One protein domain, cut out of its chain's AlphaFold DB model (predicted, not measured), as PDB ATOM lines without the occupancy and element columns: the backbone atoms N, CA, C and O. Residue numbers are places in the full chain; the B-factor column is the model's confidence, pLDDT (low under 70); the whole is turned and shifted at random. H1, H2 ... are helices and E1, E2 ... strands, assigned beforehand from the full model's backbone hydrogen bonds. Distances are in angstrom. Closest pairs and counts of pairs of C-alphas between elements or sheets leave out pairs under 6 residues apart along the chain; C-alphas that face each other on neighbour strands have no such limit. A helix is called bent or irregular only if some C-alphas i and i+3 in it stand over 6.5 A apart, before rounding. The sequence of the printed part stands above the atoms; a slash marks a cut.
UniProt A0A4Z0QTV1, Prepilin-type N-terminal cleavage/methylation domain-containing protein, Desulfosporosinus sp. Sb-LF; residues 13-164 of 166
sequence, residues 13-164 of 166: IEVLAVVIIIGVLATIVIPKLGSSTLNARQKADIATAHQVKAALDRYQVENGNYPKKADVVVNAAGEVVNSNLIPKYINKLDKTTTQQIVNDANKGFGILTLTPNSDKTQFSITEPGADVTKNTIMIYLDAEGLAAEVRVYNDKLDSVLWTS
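What this domain is: This is residues 13 to 164 of the 166 residues of the protein "Prepilin-type N-terminal cleavage/methylation domain-containing protein" of Desulfosporosinus sp. Sb-LF (UniProt A0A4Z0QTV1). A strongly twisted sheet of five strands, curled like part of a barrel, has the far part of one very long helix packed along one face, while residues 13 to 36 of that helix stick out free as a handle. The 152 printed residues hold helix H1, then strands E1 to E5; the mixed sheet runs E2 E1 E3 E4 E5, and the class is mixed, helices and strands. The whole is loose, radius of gyration of the C-alphas 20.9 A, spanning 78 by 32 by 28 A; the handle makes the length.

How they stand to each other: Begin at inner strand E3, residues 137 to 142. E1, residues 109 to 116, is its parallel neighbour; N 112 and O 139 are 2.9 A apart, within hydrogen-bond range. E1 forms an antiparallel hairpin with edge strand E2, residues 123 to 125, where N 124 and O 115 are 2.9 A apart. E3, E4, residues 148 to 153, and E5, residues 160 to 163, make a meander, each strand the antiparallel neighbour of the one before: find N 138 and O 151 at 2.8 A, N 161 and O 152 at 2.7 A. H1, residues 13 to 63, was assigned by its hydrogen bonds as one helix but is bent: C-alphas 28 and 31 are 6.8 A apart. Its arms H1a, residues 13 to 28, and H1b, residues 31 to 63, stand at a shallow tilt of 34.6 degrees, only just short of steep. H1b is on the sheet at a height of 8.4 A, making two layers, a helix on one face of a sheet. It lies over E3 and E4, along the strands, at 9 degrees to E4 on the local plane; the closest C-alphas of H1b and E4 are those of Lys 53 and Val 150, 6.2 A. H1a is not on the sheet. O i to N i+4 pairs are within range in 11 of 12 for H1a and 26 of 29 for H1b.

Where its parts are: Find C-alpha 13 at (-19.904, 21.956, -99.069); H1a runs 23.4 A from there, and H1b 49.7 A to C-alpha 63 at (-24.131, 8.763, -23.865). E1 spans 22.1 A, E3 and E4 16.7 A each; E5 ends at C-alpha 163, (-34.795, 17.253, -42.832).

The domain as a whole: The printed part has no cut. The C-alphas farthest apart, of Ile 13 and Asp 119, are 80.2 A apart. The links H1 to E1, 45 residues, and E2 to E3, 11 residues, are long. Twelve residues are under pLDDT 70, among them 31 to 33 and 129 to 131.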
ATOM      1  N   ILE A  13     -18.551  22.292 -99.515       90.62
ATOM      2  CA  ILE A  13     -19.904  21.956 -99.069       90.62
ATOM      3  C   ILE A  13     -19.901  20.886 -97.970       90.62
ATOM      4  O   ILE A  13     -20.703  20.980 -97.042       90.62
ATOM      5  N   GLU A  14     -18.968  19.928 -98.009       89.88
ATOM      6  CA  GLU A  14     -18.797  18.936 -96.938       89.88
ATOM      7  C   GLU A  14     -18.361  19.599 -95.633       89.88
ATOM      8  O   GLU A  14     -18.935  19.329 -94.579       89.88
ATOM      9  N   VAL A  15     -17.404  20.528 -95.692       91.44
ATOM     10  CA  VAL A  15     -16.962  21.261 -94.497       91.44
ATOM     11  C   VAL A  15     -18.075  22.178 -93.972       91.44
ATOM     12  O   VAL A  15     -18.295  22.245 -92.763       91.44
ATOM     13  N   LEU A  16     -18.833  22.831 -94.860       92.38
ATOM     14  CA  LEU A  16     -19.953  23.696 -94.480       92.38
ATOM     15  C   LEU A  16     -21.063  22.922 -93.754       92.38
ATOM     16  O   LEU A  16     -21.531  23.364 -92.706       92.38
ATOM     17  N   ALA A  17     -21.453  21.752 -94.271       93.06
ATOM     18  CA  ALA A  17     -22.464  20.911 -93.635       93.06
ATOM     19  C   ALA A  17     -22.028  20.457 -92.230       93.06
ATOM     20  O   ALA A  17     -22.828  20.490 -91.294       93.06
ATOM     21  N   VAL A  18     -20.750  20.102 -92.051       94.00
ATOM     22  CA  VAL A  18     -20.200  19.685 -90.750       94.00
ATOM     23  C   VAL A  18     -20.235  20.825 -89.730       94.00
ATOM     24  O   VAL A  18     -20.680  20.614 -88.602       94.00
ATOM     25  N   VAL A  19     -19.829  22.041 -90.108       93.75
ATOM     26  CA  VAL A  19     -19.851  23.196 -89.191       93.75
ATOM     27  C   VAL A  19     -21.283  23.574 -88.803       93.75
ATOM     28  O   VAL A  19     -21.528  23.901 -87.643       93.75
ATOM     29  N   ILE A  20     -22.246  23.456 -89.725       95.12
ATOM     30  CA  ILE A  20     -23.673  23.668 -89.428       95.12
ATOM     31  C   ILE A  20     -24.175  22.636 -88.409       95.12
ATOM     32  O   ILE A  20     -24.794  23.014 -87.413       95.12
ATOM     33  N   ILE A  21     -23.878  21.348 -88.611       94.88
ATOM     34  CA  ILE A  21     -24.285  20.282 -87.682       94.88
ATOM     35  C   ILE A  21     -23.656  20.504 -86.299       94.88
ATOM     36  O   ILE A  21     -24.365  20.446 -85.293       94.88
ATOM     37  N   ILE A  22     -22.357  20.816 -86.227       93.56
ATOM     38  CA  ILE A  22     -21.670  21.110 -84.958       93.56
ATOM     39  C   ILE A  22     -22.276  22.350 -84.282       93.56
ATOM     40  O   ILE A  22     -22.492  22.328 -83.072       93.56
ATOM     41  N   GLY A  23     -22.613  23.397 -85.043       92.38
ATOM     42  CA  GLY A  23     -23.267  24.601 -84.527       92.38
ATOM     43  C   GLY A  23     -24.622  24.310 -83.877       92.38
ATOM     44  O   GLY A  23     -24.880  24.764 -82.763       92.38
ATOM     45  N   VAL A  24     -25.460  23.488 -84.517       92.50
ATOM     46  CA  VAL A  24     -26.755  23.068 -83.954       92.50
ATOM     47  C   VAL A  24     -26.556  22.221 -82.694       92.50
ATOM     48  O   VAL A  24     -27.150  22.513 -81.656       92.50
ATOM     49  N   LEU A  25     -25.678  21.213 -82.740       91.69
ATOM     50  CA  LEU A  25     -25.419  20.338 -81.591       91.69
ATOM     51  C   LEU A  25     -24.858  21.106 -80.382       91.69
ATOM     52  O   LEU A  25     -25.267  20.841 -79.250       91.69
ATOM     53  N   ALA A  26     -23.981  22.088 -80.605       86.00
ATOM     54  CA  ALA A  26     -23.399  22.900 -79.538       86.00
ATOM     55  C   ALA A  26     -24.469  23.657 -78.733       86.00
ATOM     56  O   ALA A  26     -24.405  23.684 -77.503       86.00
ATOM     57  N   THR A  27     -25.492  24.209 -79.400       86.88
ATOM     58  CA  THR A  27     -26.572  24.951 -78.718       86.88
ATOM     59  C   THR A  27     -27.414  24.085 -77.777       86.88
ATOM     60  O   THR A  27     -27.861  24.567 -76.739       86.88
ATOM     61  N   ILE A  28     -27.589  22.797 -78.089       84.56
ATOM     62  CA  ILE A  28     -28.396  21.864 -77.287       84.56
ATOM     63  C   ILE A  28     -27.619  21.360 -76.060       84.56
ATOM     64  O   ILE A  28     -28.195  21.158 -74.990       84.56
ATOM     65  N   VAL A  29     -26.307  21.135 -76.196       76.88
ATOM     66  CA  VAL A  29     -25.499  20.453 -75.168       76.88
ATOM     67  C   VAL A  29     -25.115  21.373 -74.001       76.88
ATOM     68  O   VAL A  29     -25.139  20.931 -72.851       76.88
ATOM     69  N   ILE A  30     -24.805  22.646 -74.265       71.38
ATOM     70  CA  ILE A  30     -24.305  23.599 -73.254       71.38
ATOM     71  C   ILE A  30     -25.235  23.766 -72.029       71.38
ATOM     72  O   ILE A  30     -24.742  23.633 -70.905       71.38
ATOM     73  N   PRO A  31     -26.560  24.004 -72.163       68.06
ATOM     74  CA  PRO A  31     -27.411  24.273 -70.997       68.06
ATOM     75  C   PRO A  31     -27.601  23.062 -70.065       68.06
ATOM     76  O   PRO A  31     -27.886  23.233 -68.879       68.06
ATOM     77  N   LYS A  32     -27.414  21.829 -70.555       65.62
ATOM     78  CA  LYS A  32     -27.661  20.598 -69.781       65.62
ATOM     79  C   LYS A  32     -26.570  20.295 -68.743       65.62
ATOM     80  O   LYS A  32     -26.818  19.563 -67.785       65.62
ATOM     81  N   LEU A  33     -25.372  20.857 -68.905       67.00
ATOM     82  CA  LEU A  33     -24.226  20.580 -68.030       67.00
ATOM     83  C   LEU A  33     -24.318  21.299 -66.668       67.00
ATOM     84  O   LEU A  33     -23.857  20.770 -65.653       67.00
ATOM     85  N   GLY A  34     -24.955  22.473 -66.617       73.56
ATOM     86  CA  GLY A  34     -25.058  23.276 -65.393       73.56
ATOM     87  C   GLY A  34     -26.000  22.681 -64.338       73.56
ATOM     88  O   GLY A  34     -25.626  22.546 -63.173       73.56
ATOM     89  N   SER A  35     -27.206  22.270 -64.739       77.12
ATOM     90  CA  SER A  35     -28.245  21.797 -63.808       77.12
ATOM     91  C   SER A  35     -27.912  20.450 -63.158       77.12
ATOM     92  O   SER A  35     -28.173  20.253 -61.972       77.12
ATOM     93  N   SER A  36     -27.273  19.538 -63.897       83.12
ATOM     94  CA  SER A  36     -26.828  18.241 -63.363       83.12
ATOM     95  C   SER A  36     -25.815  18.409 -62.225       83.12
ATOM     96  O   SER A  36     -25.909  17.754 -61.187       83.12
ATOM     97  N   THR A  37     -24.884  19.354 -62.387       87.94
ATOM     98  CA  THR A  37     -23.846  19.643 -61.390       87.94
ATOM     99  C   THR A  37     -24.437  20.219 -60.102       87.94
ATOM    100  O   THR A  37     -24.035  19.816 -59.012       87.94
ATOM    101  N   LEU A  38     -25.415  21.129 -60.202       88.62
ATOM    102  CA  LEU A  38     -26.102  21.688 -59.030       88.62
ATOM    103  C   LEU A  38     -26.836  20.602 -58.234       88.62
ATOM    104  O   LEU A  38     -26.649  20.495 -57.024       88.62
ATOM    105  N   ASN A  39     -27.583  19.737 -58.922       90.31
ATOM    106  CA  ASN A  39     -28.282  18.619 -58.288       90.31
ATOM    107  C   ASN A  39     -27.312  17.643 -57.602       90.31
ATOM    108  O   ASN A  39     -27.599  17.142 -56.517       90.31
ATOM    109  N   ALA A  40     -26.158  17.367 -58.216       92.50
ATOM    110  CA  ALA A  40     -25.134  16.515 -57.615       92.50
ATOM    111  C   ALA A  40     -24.570  17.120 -56.317       92.50
ATOM    112  O   ALA A  40     -24.415  16.402 -55.330       92.50
ATOM    113  N   ARG A  41     -24.327  18.438 -56.289       93.69
ATOM    114  CA  ARG A  41     -23.859  19.158 -55.090       93.69
ATOM    115  C   ARG A  41     -24.884  19.123 -53.960       93.69
ATOM    116  O   ARG A  41     -24.525  18.781 -52.841       93.69
ATOM    117  N   GLN A  42     -26.154  19.392 -54.261       94.62
ATOM    118  CA  GLN A  42     -27.238  19.300 -53.274       94.62
ATOM    119  C   GLN A  42     -27.337  17.892 -52.677       94.62
ATOM    120  O   GLN A  42     -27.410  17.732 -51.462       94.62
ATOM    121  N   LYS A  43     -27.265  16.851 -53.515       95.38
ATOM    122  CA  LYS A  43     -27.263  15.456 -53.046       95.38
ATOM    123  C   LYS A  43     -26.053  15.123 -52.173       95.38
ATOM    124  O   LYS A  43     -26.204  14.366 -51.218       95.38
ATOM    125  N   ALA A  44     -24.877  15.672 -52.477       95.31
ATOM    126  CA  ALA A  44     -23.683  15.488 -51.653       95.31
ATOM    127  C   ALA A  44     -23.839  16.130 -50.261       95.31
ATOM    128  O   ALA A  44     -23.473  15.518 -49.256       95.31
ATOM    129  N   ASP A  45     -24.446  17.315 -50.186       95.50
ATOM    130  CA  ASP A  45     -24.732  17.979 -48.909       95.50
ATOM    131  C   ASP A  45     -25.793  17.219 -48.100       95.50
ATOM    132  O   ASP A  45     -25.629  17.032 -46.896       95.50
ATOM    133  N   ILE A  46     -26.831  16.688 -48.755       96.00
ATOM    134  CA  ILE A  46     -27.825  15.806 -48.118       96.00
ATOM    135  C   ILE A  46     -27.159  14.537 -47.572       96.00
ATOM    136  O   ILE A  46     -27.390  14.160 -46.425       96.00
ATOM    137  N   ALA A  47     -26.281  13.894 -48.347       96.25
ATOM    138  CA  ALA A  47     -25.529  12.728 -47.882       96.25
ATOM    139  C   ALA A  47     -24.647  13.058 -46.668       96.25
ATOM    140  O   ALA A  47     -24.584  12.278 -45.717       96.25
ATOM    141  N   THR A  48     -24.019  14.234 -46.669       95.69
ATOM    142  CA  THR A  48     -23.255  14.738 -45.522       95.69
ATOM    143  C   THR A  48     -24.165  14.917 -44.305       95.69
ATOM    144  O   THR A  48     -23.841  14.439 -43.222       95.69
ATOM    145  N   ALA A  49     -25.341  15.523 -44.466       95.75
ATOM    146  CA  ALA A  49     -26.300  15.707 -43.379       95.75
ATOM    147  C   ALA A  49     -26.805  14.381 -42.784       95.75
ATOM    148  O   ALA A  49     -26.926  14.265 -41.563       95.75
ATOM    149  N   HIS A  50     -27.008  13.348 -43.609       95.88
ATOM    150  CA  HIS A  50     -27.293  11.994 -43.125       95.88
ATOM    151  C   HIS A  50     -26.164  11.434 -42.251       95.88
ATOM    152  O   HIS A  50     -26.439  10.823 -41.219       95.88
ATOM    153  N   GLN A  51     -24.900  11.648 -42.633       95.44
ATOM    154  CA  GLN A  51     -23.753  11.227 -41.822       95.44
ATOM    155  C   GLN A  51     -23.719  11.959 -40.479       95.44
ATOM    156  O   GLN A  51     -23.477  11.326 -39.452       95.44
ATOM    157  N   VAL A  52     -24.019  13.263 -40.470       95.12
ATOM    158  CA  VAL A  52     -24.123  14.047 -39.230       95.12
ATOM    159  C   VAL A  52     -25.227  13.504 -38.331       95.12
ATOM    160  O   VAL A  52     -24.974  13.242 -37.158       95.12
ATOM    161  N   LYS A  53     -26.435  13.274 -38.864       95.25
ATOM    162  CA  LYS A  53     -27.539  12.704 -38.080       95.25
ATOM    163  C   LYS A  53     -27.170  11.336 -37.505       95.25
ATOM    164  O   LYS A  53     -27.347  11.113 -36.316       95.25
ATOM    165  N   ALA A  54     -26.578  10.455 -38.310       95.50
ATOM    166  CA  ALA A  54     -26.133   9.145 -37.839       95.50
ATOM    167  C   ALA A  54     -25.058   9.239 -36.738       95.50
ATOM    168  O   ALA A  54     -25.041   8.420 -35.822       95.50
ATOM    169  N   ALA A  55     -24.161  10.227 -36.810       95.00
ATOM    170  CA  ALA A  55     -23.176  10.485 -35.761       95.00
ATOM    171  C   ALA A  55     -23.839  10.962 -34.456       95.00
ATOM    172  O   ALA A  55     -23.483  10.475 -33.384       95.00
ATOM    173  N   LEU A  56     -24.828  11.855 -34.551       94.50
ATOM    174  CA  LEU A  56     -25.624  12.309 -33.406       94.50
ATOM    175  C   LEU A  56     -26.398  11.149 -32.758       94.50
ATOM    176  O   LEU A  56     -26.429  11.050 -31.535       94.50
ATOM    177  N   ASP A  57     -26.946  10.237 -33.560       94.81
ATOM    178  CA  ASP A  57     -27.688   9.070 -33.063       94.81
ATOM    179  C   ASP A  57     -26.774   8.090 -32.334       94.81
ATOM    180  O   ASP A  57     -27.102   7.602 -31.255       94.81
ATOM    181  N   ARG A  58     -25.579   7.837 -32.880       95.25
ATOM    182  CA  ARG A  58     -24.563   7.014 -32.208       95.25
ATOM    183  C   ARG A  58     -24.115   7.634 -30.891       95.25
ATOM    184  O   ARG A  58     -23.982   6.915 -29.905       95.25
ATOM    185  N   TYR A  59     -23.923   8.952 -30.868       94.25
ATOM    186  CA  TYR A  59     -23.636   9.676 -29.634       94.25
ATOM    187  C   TYR A  59     -24.754   9.467 -28.607       94.25
ATOM    188  O   TYR A  59     -24.475   9.110 -27.466       94.25
ATOM    189  N   GLN A  60     -26.022   9.620 -29.005       94.44
ATOM    190  CA  GLN A  60     -27.158   9.410 -28.107       94.44
ATOM    191  C   GLN A  60     -27.190   7.984 -27.545       94.44
ATOM    192  O   GLN A  60     -27.416   7.808 -26.351       94.44
ATOM    193  N   VAL A  61     -26.944   6.972 -28.378       94.69
ATOM    194  CA  VAL A  61     -26.935   5.565 -27.944       94.69
ATOM    195  C   VAL A  61     -25.847   5.299 -26.899       94.69
ATOM    196  O   VAL A  61     -26.086   4.558 -25.951       94.69
ATOM    197  N   GLU A  62     -24.664   5.903 -27.039       93.69
ATOM    198  CA  GLU A  62     -23.548   5.683 -26.109       93.69
ATOM    199  C   GLU A  62     -23.617   6.550 -24.844       93.69
ATOM    200  O   GLU A  62     -23.213   6.109 -23.769       93.69
ATOM    201  N   ASN A  63     -24.120   7.780 -24.952       92.25
ATOM    202  CA  ASN A  63     -24.131   8.763 -23.865       92.25
ATOM    203  C   ASN A  63     -25.508   8.927 -23.198       92.25
ATOM    204  O   ASN A  63     -25.631   9.667 -22.221       92.25
ATOM    205  N   GLY A  64     -26.545   8.273 -23.723       92.06
ATOM    206  CA  GLY A  64     -27.934   8.337 -23.258       92.06
ATOM    207  C   GLY A  64     -28.715   9.572 -23.721       92.06
ATOM    208  O   GLY A  64     -29.940   9.538 -23.732       92.06
ATOM    209  N   ASN A  65     -28.032  10.642 -24.133       92.69
ATOM    210  CA  ASN A  65     -28.623  11.890 -24.624       92.69
ATOM    211  C   ASN A  65     -27.840  12.403 -25.834       92.69
ATOM    212  O   ASN A  65     -26.646  12.130 -25.962       92.69
ATOM    213  N   TYR A  66     -28.488  13.190 -26.693       93.81
ATOM    214  CA  TYR A  66     -27.799  13.953 -27.730       93.81
ATOM    215  C   TYR A  66     -26.842  14.988 -27.113       93.81
ATOM    216  O   TYR A  66     -27.009  15.375 -25.949       93.81
ATOM    217  N   PRO A  67     -25.847  15.481 -27.876       92.44
ATOM    218  CA  PRO A  67     -25.032  16.608 -27.443       92.44
ATOM    219  C   PRO A  67     -25.930  17.801 -27.114       92.44
ATOM    220  O   PRO A  67     -26.784  18.180 -27.917       92.44
ATOM    221  N   LYS A  68     -25.740  18.405 -25.941       91.12
ATOM    222  CA  LYS A  68     -26.536  19.568 -25.552       91.12
ATOM    223  C   LYS A  68     -26.103  20.771 -26.368       91.12
ATOM    224  O   LYS A  68     -24.920  20.932 -26.675       91.12
ATOM    225  N   LYS A  69     -27.034  21.688 -26.630       87.06
ATOM    226  CA  LYS A  69     -26.717  22.941 -27.333       87.06
ATOM    227  C   LYS A  69     -25.562  23.731 -26.694       87.06
ATOM    228  O   LYS A  69     -24.834  24.409 -27.422       87.06
ATOM    229  N   ALA A  70     -25.401  23.656 -25.371       85.62
ATOM    230  CA  ALA A  70     -24.334  24.330 -24.627       85.62
ATOM    231  C   ALA A  70     -22.941  23.719 -24.862       85.62
ATOM    232  O   ALA A  70     -21.946  24.436 -24.814       85.62
ATOM    233  N   ASP A  71     -22.876  22.420 -25.161       86.25
ATOM    234  CA  ASP A  71     -21.617  21.698 -25.373       86.25
ATOM    235  C   ASP A  71     -21.117  21.820 -26.819       86.25
ATOM    236  O   ASP A  71     -20.001  21.406 -27.133       86.25
ATOM    237  N   VAL A  72     -21.959  22.325 -27.726       88.69
ATOM    238  CA  VAL A  72     -21.640  22.480 -29.146       88.69
ATOM    239  C   VAL A  72     -21.575  23.961 -29.501       88.69
ATOM    240  O   VAL A  72     -22.592  24.669 -29.519       88.69
ATOM    241  N   VAL A  73     -20.373  24.424 -29.832       85.88
ATOM    242  CA  VAL A  73     -20.100  25.822 -30.185       85.88
ATOM    243  C   VAL A  73     -19.507  25.922 -31.585       85.88
ATOM    244  O   VAL A  73     -18.876  24.986 -32.068       85.88
ATOM    245  N   VAL A  74     -19.722  27.063 -32.243       86.25
ATOM    246  CA  VAL A  74     -19.014  27.416 -33.479       86.25
ATOM    247  C   VAL A  74     -17.833  28.291 -33.081       86.25
ATOM    248  O   VAL A  74     -18.022  29.324 -32.439       86.25
ATOM    249  N   ASN A  75     -16.612  27.862 -33.396       85.69
ATOM    250  CA  ASN A  75     -15.412  28.634 -33.082       85.69
ATOM    251  C   ASN A  75     -15.223  29.811 -34.066       85.69
ATOM    252  O   ASN A  75     -15.937  29.944 -35.060       85.69
ATOM    253  N   ALA A  76     -14.220  30.659 -33.821       80.56
ATOM    254  CA  ALA A  76     -13.916  31.803 -34.690       80.56
ATOM    255  C   ALA A  76     -13.523  31.413 -36.133       80.56
ATOM    256  O   ALA A  76     -13.577  32.253 -37.029       80.56
ATOM    257  N   ALA A  77     -13.140  30.153 -36.373       80.50
ATOM    258  CA  ALA A  77     -12.829  29.628 -37.701       80.50
ATOM    259  C   ALA A  77     -14.076  29.140 -38.471       80.50
ATOM    260  O   ALA A  77     -13.968  28.806 -39.654       80.50
ATOM    261  N   GLY A  78     -15.257  29.140 -37.840       80.75
ATOM    262  CA  GLY A  78     -16.497  28.625 -38.427       80.75
ATOM    263  C   GLY A  78     -16.614  27.102 -38.344       80.75
ATOM    264  O   GLY A  78     -17.310  26.490 -39.153       80.75
ATOM    265  N   GLU A  79     -15.904  26.482 -37.404       87.31
ATOM    266  CA  GLU A  79     -15.944  25.042 -37.163       87.31
ATOM    267  C   GLU A  79     -16.865  24.754 -35.981       87.31
ATOM    268  O   GLU A  79     -16.772  25.387 -34.925       87.31
ATOM    269  N   VAL A  80     -17.748  23.774 -36.151       87.44
ATOM    270  CA  VAL A  80     -18.535  23.220 -35.057       87.44
ATOM    271  C   VAL A  80     -17.610  22.341 -34.228       87.44
ATOM    272  O   VAL A  80     -17.016  21.400 -34.750       87.44
ATOM    273  N   VAL A  81     -17.495  22.637 -32.937       88.25
ATOM    274  CA  VAL A  81     -16.641  21.896 -32.009       88.25
ATOM    275  C   VAL A  81     -17.450  21.358 -30.835       88.25
ATOM    276  O   VAL A  81     -18.285  22.050 -30.250       88.25
ATOM    277  N   ASN A  82     -17.187  20.096 -30.506       87.94
ATOM    278  CA  ASN A  82     -17.625  19.413 -29.294       87.94
ATOM    279  C   ASN A  82     -16.683  18.221 -29.090       87.94
ATOM    280  O   ASN A  82     -16.698  17.303 -29.905       87.94
ATOM    281  N   SER A  83     -15.879  18.228 -28.026       83.19
ATOM    282  CA  SER A  83     -14.827  17.220 -27.801       83.19
ATOM    283  C   SER A  83     -15.344  15.786 -27.657       83.19
ATOM    284  O   SER A  83     -14.587  14.836 -27.841       83.19
ATOM    285  N   ASN A  84     -16.623  15.615 -27.317       85.44
ATOM    286  CA  ASN A  84     -17.239  14.303 -27.158       85.44
ATOM    287  C   ASN A  84     -17.834  13.792 -28.482       85.44
ATOM    288  O   ASN A  84     -17.914  12.585 -28.683       85.44
ATOM    289  N   LEU A  85     -18.232  14.690 -29.392       86.31
ATOM    290  CA  LEU A  85     -18.769  14.344 -30.713       86.31
ATOM    291  C   LEU A  85     -17.665  14.252 -31.783       86.31
ATOM    292  O   LEU A  85     -17.664  13.348 -32.619       86.31
ATOM    293  N   ILE A  86     -16.720  15.189 -31.737       87.31
ATOM    294  CA  ILE A  86     -15.639  15.389 -32.703       87.31
ATOM    295  C   ILE A  86     -14.304  15.193 -31.970       87.31
ATOM    296  O   ILE A  86     -14.077  15.854 -30.956       87.31
ATOM    297  N   PRO A  87     -13.401  14.323 -32.460       86.94
ATOM    298  CA  PRO A  87     -13.470  13.568 -33.717       86.94
ATOM    299  C   PRO A  87     -14.157  12.192 -33.602       86.94
ATOM    300  O   PRO A  87     -14.165  11.431 -34.565       86.94
ATOM    301  N   LYS A  88     -14.689  11.827 -32.427       87.50
ATOM    302  CA  LYS A  88     -15.076  10.441 -32.113       87.50
ATOM    303  C   LYS A  88     -16.124   9.848 -33.067       87.50
ATOM    304  O   LYS A  88     -15.975   8.702 -33.481       87.50
ATOM    305  N   TYR A  89     -17.168  10.601 -33.409       88.81
ATOM    306  CA  TYR A  89     -18.256  10.126 -34.277       88.81
ATOM    307  C   TYR A  89     -18.217  10.747 -35.673       88.81
ATOM    308  O   TYR A  89     -18.754  10.169 -36.619       88.81
ATOM    309  N   ILE A  90     -17.587  11.915 -35.807       91.38
ATOM    310  CA  ILE A  90     -17.400  12.607 -37.077       91.38
ATOM    311  C   ILE A  90     -16.089  13.389 -37.071       91.38
ATOM    312  O   ILE A  90     -15.728  14.007 -36.073       91.38
ATOM    313  N   ASN A  91     -15.387  13.373 -38.204       88.25
ATOM    314  CA  ASN A  91     -14.032  13.913 -38.295       88.25
ATOM    315  C   ASN A  91     -13.986  15.442 -38.206       88.25
ATOM    316  O   ASN A  91     -13.085  15.988 -37.577       88.25
ATOM    317  N   LYS A  92     -14.916  16.131 -38.876       88.56
ATOM    318  CA  LYS A  92     -14.971  17.594 -38.918       88.56
ATOM    319  C   LYS A  92     -16.343  18.090 -39.357       88.56
ATOM    320  O   LYS A  92     -17.044  17.396 -40.091       88.56
ATOM    321  N   LEU A  93     -16.671  19.306 -38.941       91.06
ATOM    322  CA  LEU A  93     -17.870  20.038 -39.327       91.06
ATOM    323  C   LEU A  93     -17.479  21.507 -39.508       91.06
ATOM    324  O   LEU A  93     -17.408  22.259 -38.541       91.06
ATOM    325  N   ASP A  94     -17.162  21.902 -40.740       89.69
ATOM    326  CA  ASP A  94     -16.609  23.224 -41.049       89.69
ATOM    327  C   ASP A  94     -17.284  23.880 -42.269       89.69
ATOM    328  O   ASP A  94     -18.052  23.250 -43.007       89.69
ATOM    329  N   LYS A  95     -16.943  25.149 -42.525       85.38
ATOM    330  CA  LYS A  95     -17.386  25.914 -43.706       85.38
ATOM    331  C   LYS A  95     -16.974  25.327 -45.061       85.38
ATOM    332  O   LYS A  95     -17.502  25.721 -46.093       85.38
ATOM    333  N   THR A  96     -16.015  24.406 -45.093       87.25
ATOM    334  CA  THR A  96     -15.477  23.808 -46.329       87.25
ATOM    335  C   THR A  96     -16.151  22.496 -46.702       87.25
ATOM    336  O   THR A  96     -15.903  21.960 -47.779       87.25
ATOM    337  N   THR A  97     -16.987  21.961 -45.816       89.31
ATOM    338  CA  THR A  97     -17.539  20.615 -45.969       89.31
ATOM    339  C   THR A  97     -18.660  20.569 -47.013       89.31
ATOM    340  O   THR A  97     -18.887  19.519 -47.613       89.31
ATOM    341  N   THR A  98     -19.336  21.691 -47.278       91.69
ATOM    342  CA  THR A  98     -20.474  21.734 -48.206       91.69
ATOM    343  C   THR A  98     -20.045  22.042 -49.636       91.69
ATOM    344  O   THR A  98     -19.106  22.802 -49.899       91.69
ATOM    345  N   GLN A  99     -20.757  21.437 -50.581       91.12
ATOM    346  CA  GLN A  99     -20.482  21.501 -52.014       91.12
ATOM    347  C   GLN A  99     -21.327  22.560 -52.730       91.12
ATOM    348  O   GLN A  99     -21.035  22.912 -53.877       91.12
ATOM    349  N   GLN A 100     -22.372  23.079 -52.079       91.00
ATOM    350  CA  GLN A 100     -23.165  24.187 -52.603       91.00
ATOM    351  C   GLN A 100     -22.358  25.493 -52.705       91.00
ATOM    352  O   GLN A 100     -21.429  25.758 -51.936       91.00
ATOM    353  N   ILE A 101     -22.711  26.308 -53.705       89.62
ATOM    354  CA  ILE A 101     -22.131  27.637 -53.912       89.62
ATOM    355  C   ILE A 101     -23.007  28.638 -53.163       89.62
ATOM    356  O   ILE A 101     -24.123  28.919 -53.579       89.62
ATOM    357  N   VAL A 102     -22.475  29.163 -52.069       89.38
ATOM    358  CA  VAL A 102     -23.084  30.164 -51.186       89.38
ATOM    359  C   VAL A 102     -21.988  31.116 -50.723       89.38
ATOM    360  O   VAL A 102     -20.804  30.831 -50.905       89.38
ATOM    361  N   ASN A 103     -22.376  32.244 -50.129       88.50
ATOM    362  CA  ASN A 103     -21.430  33.131 -49.457       88.50
ATOM    363  C   ASN A 103     -20.638  32.353 -48.388       88.50
ATOM    364  O   ASN A 103     -21.232  31.583 -47.634       88.50
ATOM    365  N   ASP A 104     -19.328  32.583 -48.303       84.06
ATOM    366  CA  ASP A 104     -18.427  31.916 -47.356       84.06
ATOM    367  C   ASP A 104     -18.881  32.025 -45.892       84.06
ATOM    368  O   ASP A 104     -18.666  31.090 -45.124       84.06
ATOM    369  N   ALA A 105     -19.530  33.130 -45.506       83.50
ATOM    370  CA  ALA A 105     -20.065  33.317 -44.153       83.50
ATOM    371  C   ALA A 105     -21.264  32.404 -43.836       83.50
ATOM    372  O   ALA A 105     -21.521  32.117 -42.671       83.50
ATOM    373  N   ASN A 106     -21.964  31.942 -44.875       86.88
ATOM    374  CA  ASN A 106     -23.177  31.127 -44.794       86.88
ATOM    375  C   ASN A 106     -22.927  29.671 -45.234       86.88
ATOM    376  O   ASN A 106     -23.850  28.888 -45.481       86.88
ATOM    377  N   LYS A 107     -21.660  29.315 -45.442       88.31
ATOM    378  CA  LYS A 107     -21.262  28.003 -45.933       88.31
ATOM    379  C   LYS A 107     -20.981  27.066 -44.762       88.31
ATOM    380  O   LYS A 107     -20.454  27.480 -43.734       88.31
ATOM    381  N   GLY A 108     -21.289  25.781 -44.927       91.69
ATOM    382  CA  GLY A 108     -21.019  24.759 -43.916       91.69
ATOM    383  C   GLY A 108     -22.163  24.554 -42.936       91.69
ATOM    384  O   GLY A 108     -23.312  24.386 -43.348       91.69
ATOM    385  N   PHE A 109     -21.818  24.530 -41.648       91.88
ATOM    386  CA  PHE A 109     -22.708  24.110 -40.571       91.88
ATOM    387  C   PHE A 109     -23.072  25.259 -39.641       91.88
ATOM    388  O   PHE A 109     -22.207  26.016 -39.208       91.88
ATOM    389  N   GLY A 110     -24.349  25.385 -39.306       90.00
ATOM    390  CA  GLY A 110     -24.834  26.258 -38.241       90.00
ATOM    391  C   GLY A 110     -25.502  25.449 -37.140       90.00
ATOM    392  O   GLY A 110     -25.855  24.286 -37.340       90.00
ATOM    393  N   ILE A 111     -25.668  26.063 -35.969       89.38
ATOM    394  CA  ILE A 111     -26.298  25.415 -34.817       89.38
ATOM    395  C   ILE A 111     -27.432  26.290 -34.303       89.38
ATOM    396  O   ILE A 111     -27.227  27.473 -34.037       89.38
ATOM    397  N   LEU A 112     -28.598  25.688 -34.095       88.75
ATOM    398  CA  LEU A 112     -29.759  26.329 -33.494       88.75
ATOM    399  C   LEU A 112     -30.347  25.487 -32.367       88.75
ATOM    400  O   LEU A 112     -30.017  24.314 -32.192       88.75
ATOM    401  N   THR A 113     -31.194  26.125 -31.569       85.56
ATOM    402  CA  THR A 113     -31.867  25.481 -30.443       85.56
ATOM    403  C   THR A 113     -33.174  24.847 -30.911       85.56
ATOM    404  O   THR A 113     -33.941  25.470 -31.647       85.56
ATOM    405  N   LEU A 114     -33.432  23.618 -30.464       84.62
ATOM    406  CA  LEU A 114     -34.769  23.027 -30.486       84.62
ATOM    407  C   LEU A 114     -35.530  23.478 -29.250       84.62
ATOM    408  O   LEU A 114     -35.030  23.339 -28.136       84.62
ATOM    409  N   THR A 115     -36.744  23.980 -29.448       81.31
ATOM    410  CA  THR A 115     -37.607  24.369 -28.334       81.31
ATOM    411  C   THR A 115     -38.701  23.318 -28.178       81.31
ATOM    412  O   THR A 115     -39.507  23.156 -29.108       81.31
ATOM    413  N   PRO A 116     -38.746  22.582 -27.053       75.12
ATOM    414  CA  PRO A 116     -39.831  21.649 -26.785       75.12
ATOM    415  C   PRO A 116     -41.166  22.392 -26.692       75.12
ATOM    416  O   PRO A 116     -41.238  23.530 -26.227       75.12
ATOM    417  N   ASN A 117     -42.239  21.733 -27.121       72.81
ATOM    418  CA  ASN A 117     -43.595  22.157 -26.814       72.81
ATOM    419  C   ASN A 117     -43.848  22.057 -25.298       72.81
ATOM    420  O   ASN A 117     -43.061  21.463 -24.557       72.81
ATOM    421  N   SER A 118     -44.968  22.610 -24.832       69.25
ATOM    422  CA  SER A 118     -45.336  22.587 -23.409       69.25
ATOM    423  C   SER A 118     -45.328  21.180 -22.790       69.25
ATOM    424  O   SER A 118     -45.059  21.048 -21.599       69.25
ATOM    425  N   ASP A 119     -45.542  20.139 -23.601       70.12
ATOM    426  CA  ASP A 119     -45.583  18.738 -23.174       70.12
ATOM    427  C   ASP A 119     -44.246  17.988 -23.345       70.12
ATOM    428  O   ASP A 119     -44.186  16.791 -23.079       70.12
ATOM    429  N   LYS A 120     -43.169  18.649 -23.804       66.50
ATOM    430  CA  LYS A 120     -41.833  18.072 -24.091       66.50
ATOM    431  C   LYS A 120     -41.804  16.864 -25.042       66.50
ATOM    432  O   LYS A 120     -40.775  16.206 -25.180       66.50
ATOM    433  N   THR A 121     -42.915  16.560 -25.706       60.94
ATOM    434  CA  THR A 121     -43.060  15.400 -26.600       60.94
ATOM    435  C   THR A 121     -42.869  15.758 -28.066       60.94
ATOM    436  O   THR A 121     -42.560  14.886 -28.874       60.94
ATOM    437  N   GLN A 122     -43.034  17.033 -28.420       70.56
ATOM    438  CA  GLN A 122     -42.771  17.540 -29.762       70.56
ATOM    439  C   GLN A 122     -41.797  18.704 -29.666       70.56
ATOM    440  O   GLN A 122     -41.916  19.549 -28.782       70.56
ATOM    441  N   PHE A 123     -40.847  18.762 -30.590       73.62
ATOM    442  CA  PHE A 123     -39.874  19.844 -30.673       73.62
ATOM    443  C   PHE A 123     -40.218  20.717 -31.869       73.62
ATOM    444  O   PHE A 123     -40.484  20.223 -32.962       73.62
ATOM    445  N   SER A 124     -40.235  22.024 -31.647       68.25
ATOM    446  CA  SER A 124     -40.404  23.001 -32.711       68.25
ATOM    447  C   SER A 124     -39.045  23.556 -33.108       68.25
ATOM    448  O   SER A 124     -38.211  23.895 -32.261       68.25
ATOM    449  N   ILE A 125     -38.831  23.663 -34.415       71.56
ATOM    450  CA  ILE A 125     -37.723  24.440 -34.947       71.56
ATOM    451  C   ILE A 125     -38.183  25.874 -35.108       71.56
ATOM    452  O   ILE A 125     -39.137  26.164 -35.828       71.56
ATOM    453  N   THR A 126     -37.467  26.780 -34.450       67.44
ATOM    454  CA  THR A 126     -37.523  28.192 -34.811       67.44
ATOM    455  C   THR A 126     -36.693  28.348 -36.077       67.44
ATOM    456  O   THR A 126     -35.473  28.175 -36.041       67.44
ATOM    457  N   GLU A 127     -37.351  28.608 -37.211       69.62
ATOM    458  CA  GLU A 127     -36.630  28.989 -38.425       69.62
ATOM    459  C   GLU A 127     -35.688  30.152 -38.085       69.62
ATOM    460  O   GLU A 127     -36.104  31.069 -37.365       69.62
ATOM    461  N   PRO A 128     -34.432  30.131 -38.562       72.25
ATOM    462  CA  PRO A 128     -33.518  31.227 -38.308       72.25
ATOM    463  C   PRO A 128     -34.174  32.533 -38.771       72.25
ATOM    464  O   PRO A 128     -34.559  32.663 -39.941       72.25
ATOM    465  N   GLY A 129     -34.347  33.467 -37.831       66.81
ATOM    466  CA  GLY A 129     -34.865  34.802 -38.118       66.81
ATOM    467  C   GLY A 129     -33.946  35.550 -39.083       66.81
ATOM    468  O   GLY A 129     -32.827  35.113 -39.344       66.81
ATOM    469  N   ALA A 130     -34.401  36.691 -39.606       66.25
ATOM    470  CA  ALA A 130     -33.619  37.486 -40.560       66.25
ATOM    471  C   ALA A 130     -32.216  37.864 -40.035       66.25
ATOM    472  O   ALA A 130     -31.283  37.977 -40.824       66.25
ATOM    473  N   ASP A 131     -32.070  37.990 -38.711       65.19
ATOM    474  CA  ASP A 131     -30.823  38.375 -38.040       65.19
ATOM    475  C   ASP A 131     -29.891  37.194 -37.717       65.19
ATOM    476  O   ASP A 131     -28.768  37.398 -37.255       65.19
ATOM    477  N   VAL A 132     -30.331  35.952 -37.938       75.19
ATOM    478  CA  VAL A 132     -29.515  34.761 -37.691       75.19
ATOM    479  C   VAL A 132     -28.917  34.270 -39.002       75.19
ATOM    480  O   VAL A 132     -29.635  33.951 -39.949       75.19
ATOM    481  N   THR A 133     -27.591  34.146 -39.038       78.12
ATOM    482  CA  THR A 133     -26.862  33.580 -40.175       78.12
ATOM    483  C   THR A 133     -27.349  32.159 -40.467       78.12
ATOM    484  O   THR A 133     -27.196  31.251 -39.648       78.12
ATOM    485  N   LYS A 134     -27.951  31.969 -41.644       86.62
ATOM    486  CA  LYS A 134     -28.362  30.653 -42.139       86.62
ATOM    487  C   LYS A 134     -27.180  29.986 -42.818       86.62
ATOM    488  O   LYS A 134     -26.605  30.575 -43.726       86.62
ATOM    489  N   ASN A 135     -26.867  28.757 -42.418       91.06
ATOM    490  CA  ASN A 135     -25.843  27.950 -43.072       91.06
ATOM    491  C   ASN A 135     -26.472  26.853 -43.934       91.06
ATOM    492  O   ASN A 135     -27.634  26.489 -43.748       91.06
ATOM    493  N   THR A 136     -25.702  26.316 -44.884       93.88
ATOM    494  CA  THR A 136     -26.165  25.259 -45.801       93.88
ATOM    495  C   THR A 136     -26.729  24.045 -45.061       93.88
ATOM    496  O   THR A 136     -27.740  23.489 -45.478       93.88
ATOM    497  N   ILE A 137     -26.084  23.628 -43.971       94.00
ATOM    498  CA  ILE A 137     -26.561  22.554 -43.102       94.00
ATOM    499  C   ILE A 137     -26.761  23.137 -41.705       94.00
ATOM    500  O   ILE A 137     -25.850  23.726 -41.132       94.00
ATOM    501  N   MET A 138     -27.946  22.968 -41.133       92.44
ATOM    502  CA  MET A 138     -28.265  23.429 -39.785       92.44
ATOM    503  C   MET A 138     -28.478  22.230 -38.868       92.44
ATOM    504  O   MET A 138     -29.240  21.321 -39.192       92.44
ATOM    505  N   ILE A 139     -27.798  22.238 -37.724       92.31
ATOM    506  CA  ILE A 139     -27.956  21.254 -36.655       92.31
ATOM    507  C   ILE A 139     -28.782  21.904 -35.550       92.31
ATOM    508  O   ILE A 139     -28.405  22.936 -34.999       92.31
ATOM    509  N   TYR A 140     -29.902  21.291 -35.213       91.62
ATOM    510  CA  TYR A 140     -30.790  21.740 -34.159       91.62
ATOM    511  C   TYR A 140     -30.649  20.793 -32.982       91.62
ATOM    512  O   TYR A 140     -30.833  19.587 -33.128       91.62
ATOM    513  N   LEU A 141     -30.295  21.343 -31.825       90.75
ATOM    514  CA  LEU A 141     -30.084  20.582 -30.599       90.75
ATOM    515  C   LEU A 141     -30.954  21.154 -29.496       90.75
ATOM    516  O   LEU A 141     -31.053  22.372 -29.331       90.75
ATOM    517  N   ASP A 142     -31.555  20.266 -28.724       89.69
ATOM    518  CA  ASP A 142     -32.237  20.637 -27.496       89.69
ATOM    519  C   ASP A 142     -31.228  21.016 -26.386       89.69
ATOM    520  O   ASP A 142     -30.062  20.600 -26.378       89.69
ATOM    521  N   ALA A 143     -31.673  21.841 -25.439       85.88
ATOM    522  CA  ALA A 143     -30.869  22.243 -24.287       85.88
ATOM    523  C   ALA A 143     -30.663  21.086 -23.294       85.88
ATOM    524  O   ALA A 143     -29.608  20.997 -22.660       85.88
ATOM    525  N   GLU A 144     -31.647  20.191 -23.173       85.75
ATOM    526  CA  GLU A 144     -31.605  19.031 -22.279       85.75
ATOM    527  C   GLU A 144     -30.950  17.808 -22.957       85.75
ATOM    528  O   GLU A 144     -30.480  16.903 -22.265       85.75
ATOM    529  N   GLY A 145     -30.808  17.825 -24.288       87.50
ATOM    530  CA  GLY A 145     -30.212  16.746 -25.088       87.50
ATOM    531  C   GLY A 145     -31.214  15.653 -25.469       87.50
ATOM    532  O   GLY A 145     -30.814  14.538 -25.802       87.50
ATOM    533  N   LEU A 146     -32.515  15.953 -25.415       88.69
ATOM    534  CA  LEU A 146     -33.581  14.979 -25.670       88.69
ATOM    535  C   LEU A 146     -33.844  14.749 -27.161       88.69
ATOM    536  O   LEU A 146     -34.285  13.670 -27.554       88.69
ATOM    537  N   ALA A 147     -33.552  15.744 -27.995       88.62
ATOM    538  CA  ALA A 147     -33.778  15.685 -29.429       88.62
ATOM    539  C   ALA A 147     -32.645  16.348 -30.212       88.62
ATOM    540  O   ALA A 147     -31.999  17.292 -29.744       88.62
ATOM    541  N   ALA A 148     -32.453  15.856 -31.435       91.56
ATOM    542  CA  ALA A 148     -31.591  16.460 -32.432       91.56
ATOM    543  C   ALA A 148     -32.215  16.338 -33.825       91.56
ATOM    544  O   ALA A 148     -32.704  15.275 -34.213       91.56
ATOM    545  N   GLU A 149     -32.142  17.415 -34.600       91.88
ATOM    546  CA  GLU A 149     -32.575  17.451 -35.994       91.88
ATOM    547  C   GLU A 149     -31.479  18.064 -36.865       91.88
ATOM    548  O   GLU A 149     -30.773  18.981 -36.450       91.88
ATOM    549  N   VAL A 150     -31.325  17.562 -38.086       93.38
ATOM    550  CA  VAL A 150     -30.418  18.133 -39.084       93.38
ATOM    551  C   VAL A 150     -31.236  18.532 -40.305       93.38
ATOM    552  O   VAL A 150     -32.020  17.730 -40.812       93.38
ATOM    553  N   ARG A 151     -31.042  19.761 -40.788       93.88
ATOM    554  CA  ARG A 151     -31.666  20.272 -42.016       93.88
ATOM    555  C   ARG A 151     -30.620  20.702 -43.027       93.88
ATOM    556  O   ARG A 151     -29.578  21.233 -42.654       93.88
ATOM    557  N   VAL A 152     -30.931  20.518 -44.303       94.75
ATOM    558  CA  VAL A 152     -30.147  21.039 -45.427       94.75
ATOM    559  C   VAL A 152     -30.973  22.081 -46.151       94.75
ATOM    560  O   VAL A 152     -32.118  21.815 -46.507       94.75
ATOM    561  N   TYR A 153     -30.382  23.241 -46.396       93.00
ATOM    562  CA  TYR A 153     -30.964  24.328 -47.164       93.00
ATOM    563  C   TYR A 153     -30.413  24.352 -48.592       93.00
ATOM    564  O   TYR A 153     -29.353  23.787 -48.886       93.00
ATOM    565  N   ASN A 154     -31.153  25.006 -49.484       92.38
ATOM    566  CA  ASN A 154     -30.683  25.299 -50.832       92.38
ATOM    567  C   ASN A 154     -29.599  26.393 -50.844       92.38
ATOM    568  O   ASN A 154     -29.271  27.006 -49.828       92.38
ATOM    569  N   ASP A 155     -29.080  26.676 -52.035       90.69
ATOM    570  CA  ASP A 155     -28.063  27.694 -52.300       90.69
ATOM    571  C   ASP A 155     -28.533  29.123 -51.980       90.69
ATOM    572  O   ASP A 155     -27.719  30.018 -51.771       90.69
ATOM    573  N   LYS A 156     -29.846  29.346 -51.907       89.69
ATOM    574  CA  LYS A 156     -30.441  30.624 -51.495       89.69
ATOM    575  C   LYS A 156     -30.731  30.717 -50.001       89.69
ATOM    576  O   LYS A 156     -31.042  31.806 -49.524       89.69
ATOM    577  N   LEU A 157     -30.613  29.610 -49.267       89.56
ATOM    578  CA  LEU A 157     -30.886  29.509 -47.832       89.56
ATOM    579  C   LEU A 157     -32.333  29.883 -47.455       89.56
ATOM    580  O   LEU A 157     -32.615  30.275 -46.319       89.56
ATOM    581  N   ASP A 158     -33.255  29.768 -48.410       88.00
ATOM    582  CA  ASP A 158     -34.667  30.139 -48.264       88.00
ATOM    583  C   ASP A 158     -35.598  28.926 -48.164       88.00
ATOM    584  O   ASP A 158     -36.704  29.040 -47.640       88.00
ATOM    585  N   SER A 159     -35.143  27.756 -48.615       89.19
ATOM    586  CA  SER A 159     -35.932  26.530 -48.621       89.19
ATOM    587  C   SER A 159     -35.124  25.343 -48.117       89.19
ATOM    588  O   SER A 159     -33.917  25.232 -48.352       89.19
ATOM    589  N   VAL A 160     -35.814  24.452 -47.409       91.69
ATOM    590  CA  VAL A 160     -35.247  23.212 -46.878       91.69
ATOM    591  C   VAL A 160     -35.299  22.147 -47.973       91.69
ATOM    592  O   VAL A 160     -36.368  21.796 -48.464       91.69
ATOM    593  N   LEU A 161     -34.132  21.630 -48.347       92.94
ATOM    594  CA  LEU A 161     -33.969  20.517 -49.280       92.94
ATOM    595  C   LEU A 161     -34.183  19.158 -48.607       92.94
ATOM    596  O   LEU A 161     -34.626  18.213 -49.255       92.94
ATOM    597  N   TRP A 162     -33.826  19.045 -47.325       95.25
ATOM    598  CA  TRP A 162     -33.951  17.811 -46.552       95.25
ATOM    599  C   TRP A 162     -34.005  18.091 -45.045       95.25
ATOM    600  O   TRP A 162     -33.337  19.008 -44.565       95.25
ATOM    601  N   THR A 163     -34.755  17.276 -44.303       92.56
ATOM    602  CA  THR A 163     -34.795  17.253 -42.832       92.56
ATOM    603  C   THR A 163     -34.717  15.814 -42.321       92.56
ATOM    604  O   THR A 163     -35.217  14.890 -42.966       92.56
ATOM    605  N   SER A 164     -34.109  15.623 -41.149       91.19
ATOM    606  CA  SER A 164     -34.096  14.342 -40.447       91.19
ATOM    607  C   SER A 164     -35.361  14.029 -39.636       91.19
ATOM    608  O   SER A 164     -35.443  12.922 -39.117       91.19
TER     609      SER A 164